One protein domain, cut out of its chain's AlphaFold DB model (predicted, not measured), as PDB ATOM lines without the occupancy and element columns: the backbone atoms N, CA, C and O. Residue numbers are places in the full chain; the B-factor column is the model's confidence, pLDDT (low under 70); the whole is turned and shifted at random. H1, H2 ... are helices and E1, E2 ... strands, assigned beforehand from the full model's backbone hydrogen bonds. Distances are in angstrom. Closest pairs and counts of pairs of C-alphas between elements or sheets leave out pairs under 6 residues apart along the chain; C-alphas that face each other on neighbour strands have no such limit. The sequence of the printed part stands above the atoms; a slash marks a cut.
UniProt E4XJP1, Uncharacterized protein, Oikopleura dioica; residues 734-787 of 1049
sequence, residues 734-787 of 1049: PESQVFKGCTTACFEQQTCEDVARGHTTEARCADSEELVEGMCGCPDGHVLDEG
ATOM      1  N   PRO A 734     -36.328  29.279  -4.780       77.56
ATOM      2  CA  PRO A 734     -36.378  29.108  -6.232       77.56
ATOM      3  C   PRO A 734     -36.121  27.665  -6.694       77.56
ATOM      4  O   PRO A 734     -35.501  26.863  -5.989       77.56
ATOM      5  N   GLU A 735     -36.584  27.325  -7.901       75.44
ATOM      6  CA  GLU A 735     -36.460  25.971  -8.457       75.44
ATOM      7  C   GLU A 735     -34.970  25.559  -8.514       75.44
ATOM      8  O   GLU A 735     -34.158  26.285  -9.078       75.44
ATOM      9  N   SER A 736     -34.613  24.403  -7.922       85.56
ATOM     10  CA  SER A 736     -33.249  23.857  -7.670       85.56
ATOM     11  C   SER A 736     -32.537  24.257  -6.364       85.56
ATOM     12  O   SER A 736     -31.579  23.578  -5.988       85.56
ATOM     13  N   GLN A 737     -33.018  25.264  -5.631       87.75
ATOM     14  CA  GLN A 737     -32.450  25.679  -4.342       87.75
ATOM     15  C   GLN A 737     -33.196  25.087  -3.143       87.75
ATOM     16  O   GLN A 737     -34.332  24.621  -3.246       87.75
ATOM     17  N   VAL A 738     -32.543  25.106  -1.979       89.81
ATOM     18  CA  VAL A 738     -33.103  24.682  -0.690       89.81
ATOM     19  C   VAL A 738     -32.847  25.741   0.373       89.81
ATOM     20  O   VAL A 738     -31.834  26.442   0.343       89.81
ATOM     21  N   PHE A 739     -33.761  25.850   1.335       87.50
ATOM     22  CA  PHE A 739     -33.570  26.747   2.464       87.50
ATOM     23  C   PHE A 739     -32.500  26.178   3.398       87.50
ATOM     24  O   PHE A 739     -32.619  25.058   3.898       87.50
ATOM     25  N   LYS A 740     -31.461  26.967   3.665       87.00
ATOM     26  CA  LYS A 740     -30.404  26.637   4.618       87.00
ATOM     27  C   LYS A 740     -30.499  27.572   5.805       87.00
ATOM     28  O   LYS A 740     -30.310  28.772   5.654       87.00
ATOM     29  N   GLY A 741     -30.731  27.033   7.002       86.69
ATOM     30  CA  GLY A 741     -30.836  27.846   8.220       86.69
ATOM     31  C   GLY A 741     -29.500  28.352   8.780       86.69
ATOM     32  O   GLY A 741     -29.513  29.161   9.707       86.69
ATOM     33  N   CYS A 742     -28.360  27.889   8.259       87.06
ATOM     34  CA  CYS A 742     -27.034  28.295   8.725       87.06
ATOM     35  C   CYS A 742     -26.008  28.395   7.582       87.06
ATOM     36  O   CYS A 742     -25.085  27.589   7.474       87.06
ATOM     37  N   THR A 743     -26.137  29.410   6.733       83.56
ATOM     38  CA  THR A 743     -25.162  29.672   5.664       83.56
ATOM     39  C   THR A 743     -24.772  31.150   5.597       83.56
ATOM     40  O   THR A 743     -25.162  31.936   6.453       83.56
ATOM     41  N   THR A 744     -23.942  31.526   4.628       79.25
ATOM     42  CA  THR A 744     -23.528  32.910   4.353       79.25
ATOM     43  C   THR A 744     -23.682  33.185   2.863       79.25
ATOM     44  O   THR A 744     -23.573  32.256   2.060       79.25
ATOM     45  N   ALA A 745     -23.874  34.449   2.486       75.94
ATOM     46  CA  ALA A 745     -23.987  34.838   1.085       75.94
ATOM     47  C   ALA A 745     -22.754  34.391   0.279       75.94
ATOM     48  O   ALA A 745     -22.896  33.809  -0.789       75.94
ATOM     49  N   CYS A 746     -21.549  34.562   0.825       77.94
ATOM     50  CA  CYS A 746     -20.294  34.152   0.201       77.94
ATOM     51  C   CYS A 746     -20.249  32.650  -0.128       77.94
ATOM     52  O   CYS A 746     -19.751  32.273  -1.191       77.94
ATOM     53  N   PHE A 747     -20.784  31.798   0.755       80.06
ATOM     54  CA  PHE A 747     -20.832  30.348   0.535       80.06
ATOM     55  C   PHE A 747     -21.791  29.986  -0.603       80.06
ATOM     56  O   PHE A 747     -21.427  29.215  -1.487       80.06
ATOM     57  N   GLU A 748     -22.988  30.574  -0.617       82.00
ATOM     58  CA  GLU A 748     -24.000  30.287  -1.646       82.00
ATOM     59  C   GLU A 748     -23.701  30.969  -2.993       82.00
ATOM     60  O   GLU A 748     -24.276  30.617  -4.021       82.00
ATOM     61  N   GLN A 749     -22.751  31.906  -3.024       77.94
ATOM     62  CA  GLN A 749     -22.229  32.520  -4.246       77.94
ATOM     63  C   GLN A 749     -21.207  31.645  -4.994       77.94
ATOM     64  O   GLN A 749     -20.627  32.125  -5.975       77.94
ATOM     65  N   GLN A 750     -20.920  30.412  -4.552       83.94
ATOM     66  CA  GLN A 750     -20.015  29.528  -5.289       83.94
ATOM     67  C   GLN A 750     -20.602  29.122  -6.638       83.94
ATOM     68  O   GLN A 750     -21.684  28.544  -6.686       83.94
ATOM     69  N   THR A 751     -19.884  29.416  -7.729       84.94
ATOM     70  CA  THR A 751     -20.311  29.068  -9.088       84.94
ATOM     71  C   THR A 751     -19.494  27.930  -9.685       84.94
ATOM     72  O   THR A 751     -18.389  27.631  -9.222       84.94
ATOM     73  N   CYS A 752     -19.988  27.318 -10.762       86.69
ATOM     74  CA  CYS A 752     -19.203  26.323 -11.492       86.69
ATOM     75  C   CYS A 752     -17.887  26.865 -12.066       86.69
ATOM     76  O   CYS A 752     -16.909  26.126 -12.168       86.69
ATOM     77  N   GLU A 753     -17.829  28.151 -12.408       85.38
ATOM     78  CA  GLU A 753     -16.594  28.785 -12.858       85.38
ATOM     79  C   GLU A 753     -15.543  28.837 -11.734       85.38
ATOM     80  O   GLU A 753     -14.355  28.619 -11.980       85.38
ATOM     81  N   ASP A 754     -15.975  29.055 -10.491       83.88
ATOM     82  CA  ASP A 754     -15.096  29.030  -9.322       83.88
ATOM     83  C   ASP A 754     -14.530  27.634  -9.069       83.88
ATOM     84  O   ASP A 754     -13.325  27.484  -8.858       83.88
ATOM     85  N   VAL A 755     -15.385  26.611  -9.162       86.50
ATOM     86  CA  VAL A 755     -14.986  25.200  -9.059       86.50
ATOM     87  C   VAL A 755     -13.974  24.853 -10.150       86.50
ATOM     88  O   VAL A 755     -12.901  24.328  -9.848       86.50
ATOM     89  N   ALA A 756     -14.251  25.224 -11.403       83.81
ATOM     90  CA  ALA A 756     -13.369  24.963 -12.541       83.81
ATOM     91  C   ALA A 756     -12.006  25.676 -12.423       83.81
ATOM     92  O   ALA A 756     -10.996  25.182 -12.926       83.81
ATOM     93  N   ARG A 757     -11.944  26.819 -11.724       83.88
ATOM     94  CA  ARG A 757     -10.693  27.528 -11.392       83.88
ATOM     95  C   ARG A 757      -9.984  26.999 -10.142       83.88
ATOM     96  O   ARG A 757      -8.904  27.485  -9.807       83.88
ATOM     97  N   GLY A 758     -10.560  26.016  -9.452       82.25
ATOM     98  CA  GLY A 758     -10.029  25.476  -8.202       82.25
ATOM     99  C   GLY A 758     -10.181  26.427  -7.009       82.25
ATOM    100  O   GLY A 758      -9.447  26.302  -6.026       82.25
ATOM    101  N   HIS A 759     -11.100  27.393  -7.078       82.25
ATOM    102  CA  HIS A 759     -11.425  28.269  -5.958       82.25
ATOM    103  C   HIS A 759     -12.379  27.556  -4.995       82.25
ATOM    104  O   HIS A 759     -13.589  27.491  -5.207       82.25
ATOM    105  N   THR A 760     -11.819  27.037  -3.901       78.81
ATOM    106  CA  THR A 760     -12.597  26.475  -2.788       78.81
ATOM    107  C   THR A 760     -13.400  27.561  -2.074       78.81
ATOM    108  O   THR A 760     -12.906  28.684  -1.917       78.81
ATOM    109  N   THR A 761     -14.569  27.211  -1.549       74.81
ATOM    110  CA  THR A 761     -15.415  28.096  -0.731       74.81
ATOM    111  C   THR A 761     -14.668  28.638   0.480       74.81
ATOM    112  O   THR A 761     -14.747  29.829   0.771       74.81
ATOM    113  N   GLU A 762     -13.854  27.812   1.142       71.25
ATOM    114  CA  GLU A 762     -13.041  28.243   2.279       71.25
ATOM    115  C   GLU A 762     -12.046  29.335   1.888       71.25
ATOM    116  O   GLU A 762     -11.889  30.294   2.630       71.25
ATOM    117  N   ALA A 763     -11.403  29.235   0.721       70.75
ATOM    118  CA  ALA A 763     -10.479  30.264   0.239       70.75
ATOM    119  C   ALA A 763     -11.194  31.570  -0.134       70.75
ATOM    120  O   ALA A 763     -10.641  32.649   0.069       70.75
ATOM    121  N   ARG A 764     -12.422  31.487  -0.658       71.62
ATOM    122  CA  ARG A 764     -13.236  32.666  -0.989       71.62
ATOM    123  C   ARG A 764     -13.742  33.397   0.245       71.62
ATOM    124  O   ARG A 764     -13.788  34.623   0.261       71.62
ATOM    125  N   CYS A 765     -14.114  32.629   1.261       72.62
ATOM    126  CA  CYS A 765     -14.803  33.122   2.443       72.62
ATOM    127  C   CYS A 765     -13.905  33.138   3.694       72.62
ATOM    128  O   CYS A 765     -14.397  33.369   4.796       72.62
ATOM    129  N   ALA A 766     -12.590  32.919   3.546       59.44
ATOM    130  CA  ALA A 766     -11.622  32.920   4.650       59.44
ATOM    131  C   ALA A 766     -11.650  34.230   5.457       59.44
ATOM    132  O   ALA A 766     -11.503  34.197   6.676       59.44
ATOM    133  N   ASP A 767     -11.916  35.348   4.772       54.47
ATOM    134  CA  ASP A 767     -11.988  36.696   5.345       54.47
ATOM    135  C   ASP A 767     -13.416  37.277   5.326       54.47
ATOM    136  O   ASP A 767     -13.605  38.481   5.538       54.47
ATOM    137  N   SER A 768     -14.441  36.469   5.023       60.12
ATOM    138  CA  SER A 768     -15.822  36.949   5.033       60.12
ATOM    139  C   SER A 768     -16.310  36.999   6.481       60.12
ATOM    140  O   SER A 768     -16.734  35.985   7.035       60.12
ATOM    141  N   GLU A 769     -16.298  38.179   7.106       59.84
ATOM    142  CA  GLU A 769     -16.990  38.431   8.386       59.84
ATOM    143  C   GLU A 769     -18.533  38.399   8.249       59.84
ATOM    144  O   GLU A 769     -19.262  39.052   9.000       59.84
ATOM    145  N   GLU A 770     -19.043  37.671   7.258       66.25
ATOM    146  CA  GLU A 770     -20.461  37.557   6.970       66.25
ATOM    147  C   GLU A 770     -21.189  36.799   8.074       66.25
ATOM    148  O   GLU A 770     -20.668  35.883   8.716       66.25
ATOM    149  N   LEU A 771     -22.428  37.218   8.308       67.38
ATOM    150  CA  LEU A 771     -23.268  36.622   9.326       67.38
ATOM    151  C   LEU A 771     -23.780  35.280   8.829       67.38
ATOM    152  O   LEU A 771     -24.283  35.173   7.716       67.38
ATOM    153  N   VAL A 772     -23.682  34.272   9.692       78.00
ATOM    154  CA  VAL A 772     -24.388  33.012   9.473       78.00
ATOM    155  C   VAL A 772     -25.875  33.299   9.619       78.00
ATOM    156  O   VAL A 772     -26.305  33.697  10.697       78.00
ATOM    157  N   GLU A 773     -26.655  33.123   8.568       78.25
ATOM    158  CA  GLU A 773     -28.089  33.399   8.560       78.25
ATOM    159  C   GLU A 773     -28.862  32.330   7.778       78.25
ATOM    160  O   GLU A 773     -28.279  31.422   7.176       78.25
ATOM    161  N   GLY A 774     -30.192  32.415   7.850       80.75
ATOM    162  CA  GLY A 774     -31.083  31.585   7.052       80.75
ATOM    163  C   GLY A 774     -31.304  32.201   5.674       80.75
ATOM    164  O   GLY A 774     -31.722  33.355   5.603       80.75
ATOM    165  N   MET A 775     -31.035  31.464   4.597       82.19
ATOM    166  CA  MET A 775     -31.332  31.904   3.227       82.19
ATOM    167  C   MET A 775     -31.475  30.722   2.261       82.19
ATOM    168  O   MET A 775     -31.099  29.590   2.576       82.19
ATOM    169  N   CYS A 776     -31.999  30.995   1.068       83.38
ATOM    170  CA  CYS A 776     -32.010  30.042  -0.038       83.38
ATOM    171  C   CYS A 776     -30.615  29.882  -0.637       83.38
ATOM    172  O   CYS A 776     -29.926  30.871  -0.884       83.38
ATOM    173  N   GLY A 777     -30.213  28.637  -0.877       85.31
ATOM    174  CA  GLY A 777     -28.906  28.299  -1.422       85.31
ATOM    175  C   GLY A 777     -28.898  26.942  -2.115       85.31
ATOM    176  O   GLY A 777     -29.910  26.232  -2.144       85.31
ATOM    177  N   CYS A 778     -27.758  26.563  -2.685       87.62
ATOM    178  CA  CYS A 778     -27.650  25.298  -3.405       87.62
ATOM    179  C   CYS A 778     -27.552  24.109  -2.446       87.62
ATOM    180  O   CYS A 778     -26.855  24.212  -1.442       87.62
ATOM    181  N   PRO A 779     -28.204  22.963  -2.717       90.38
ATOM    182  CA  PRO A 779     -28.057  21.767  -1.888       90.38
ATOM    183  C   PRO A 779     -26.588  21.385  -1.673       90.38
ATOM    184  O   PRO A 779     -25.745  21.659  -2.525       90.38
ATOM    185  N   ASP A 780     -26.269  20.710  -0.569       87.69
ATOM    186  CA  ASP A 780     -24.886  20.298  -0.297       87.69
ATOM    187  C   ASP A 780     -24.286  19.507  -1.478       87.69
ATOM    188  O   ASP A 780     -24.921  18.614  -2.052       87.69
ATOM    189  N   GLY A 781     -23.058  19.862  -1.868       87.25
ATOM    190  CA  GLY A 781     -22.376  19.309  -3.044       87.25
ATOM    191  C   GLY A 781     -22.859  19.853  -4.396       87.25
ATOM    192  O   GLY A 781     -22.524  19.272  -5.429       87.25
ATOM    193  N   HIS A 782     -23.657  20.926  -4.405       90.88
ATOM    194  CA  HIS A 782     -24.065  21.659  -5.606       90.88
ATOM    195  C   HIS A 782     -23.560  23.103  -5.552       90.88
ATOM    196  O   HIS A 782     -23.394  23.674  -4.476       90.88
ATOM    197  N   VAL A 783     -23.363  23.693  -6.725       88.38
ATOM    198  CA  VAL A 783     -22.936  25.083  -6.920       88.38
ATOM    199  C   VAL A 783     -23.837  25.763  -7.948       88.38
ATOM    200  O   VAL A 783     -24.588  25.098  -8.664       88.38
ATOM    201  N   LEU A 784     -23.783  27.090  -8.010       84.31
ATOM    202  CA  LEU A 784     -24.634  27.883  -8.886       84.31
ATOM    203  C   LEU A 784     -24.072  27.934 -10.320       84.31
ATOM    204  O   LEU A 784     -22.912  28.281 -10.536       84.31
ATOM    205  N   ASP A 785     -24.902  27.653 -11.316       83.12
ATOM    206  CA  ASP A 785     -24.595  27.853 -12.735       83.12
ATOM    207  C   ASP A 785     -25.770  28.587 -13.388       83.12
ATOM    208  O   ASP A 785     -26.895  28.090 -13.399       83.12
ATOM    209  N   GLU A 786     -25.540  29.827 -13.827       74.06
ATOM    210  CA  GLU A 786     -26.571  30.728 -14.379       74.06
ATOM    211  C   GLU A 786     -27.874  30.821 -13.543       74.06
ATOM    212  O   GLU A 786     -28.969  30.975 -14.078       74.06
ATOM    213  N   GLY A 787     -27.768  30.742 -12.209       71.12
ATOM    214  CA  GLY A 787     -28.910  30.821 -11.286       71.12
ATOM    215  C   GLY A 787     -29.546  29.474 -10.917       71.12
ATOM    216  O   GLY A 787     -30.430  29.441 -10.062       71.12
TER     217      GLY A 787
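Overview. This is residues 734 to 787 of the 1049 residues of an uncharacterized protein of Oikopleura dioica (UniProt E4XJP1). The chain winds round in a flattened ring of short elements, with a two-stranded ribbon, E1 and E2, at one side, the helices H2 and H3 at the opposite side, and the small helix H1 in the middle. The strand E3 lies on the rim between the ribbon and H2, and the unnamed stretch from 766 to 772 crosses the opposite rim from H3 back to E2. The printed part has 54 residues with three named helices and three named strands, in the order E1, H1, H2, H3, E2, E3; the class is mixed, helices and strands. The sheet has the order E1 - E2 and is antiparallel, while E3 pairs with no named strand. The whole is compact, with a radius of gyration of the C-alphas of 10.9 A and spans of 26 by 26 by 16 A.

Arrangement. The sheet is made of E1, residues 738 to 743, and E2, residues 773 to 777, which are antiparallel neighbours with 146 degrees between their N-to-C directions. The C-alphas of Gly 741 and Gly 774 face each other at 3.9 A. N 740 and O 775 are within hydrogen-bond range at 2.9 A, and so are N 773 and O 743 at 2.8 A. H1, residues 745 to 748, has its centre 8.8 A from that of E2, and their closest C-alphas are those of Glu 748 and Gly 777, 5.3 A apart. H1 and H3, residues 761 to 765, touch, with 5 pairs of C-alphas within 8 A; the closest are those of Phe 747 and Thr 761, 6.0 A apart. E3, residues 782 to 785, comes nearest to H1 at the C-alphas of Val 783 and Glu 748, 7.5 A apart. H2, residues 752 to 756, touches no helix; its closest C-alphas to E3 are those of Cys 752 and Asp 785, 5.7 A apart. Among the pairs that are apart are E1 and H3, E1 and E3, H2 and E2, and H2 and H3. In H2 and H3 every O i to N i+4 pair is within hydrogen-bond range. H1, with four residues, is too short for such a pair, and its one O i to N i+3 pair is within range.

Along the chain. E1 begins at C-alpha 738, at (-33.103, 24.682, -0.690), and measures 11.3 A from first to last C-alpha. E2, residues 773 to 777, measures 11.2 A and ends at C-alpha 777, at (-28.906, 28.299, -1.422). E3 measures 9.5 A and ends at C-alpha 785, at (-24.595, 27.853, -12.735). The helices are short: H1, residues 745 to 748, measures 5.3 A, H2, residues 752 to 756, 6.1 A, and H3, residues 761 to 765, 6.0 A.

Size, cuts and confidence. The two C-alphas farthest apart are those of Glu 735 and Asp 767, at 30.1 A. The first and last printed C-alphas, those of Pro 734 and Gly 787, are 9.2 A apart. The printed part has no cut. No link is long: the link from H3 to E2, with 7 residues, is short, and the links E1 to H1, H1 to H2, H2 to H3 and E2 to E3 are tight. The mean pLDDT of the printed part is 79.7, and the model's confidence is under 70 at residues 766 to 771, which lie in the link from H3 to E2.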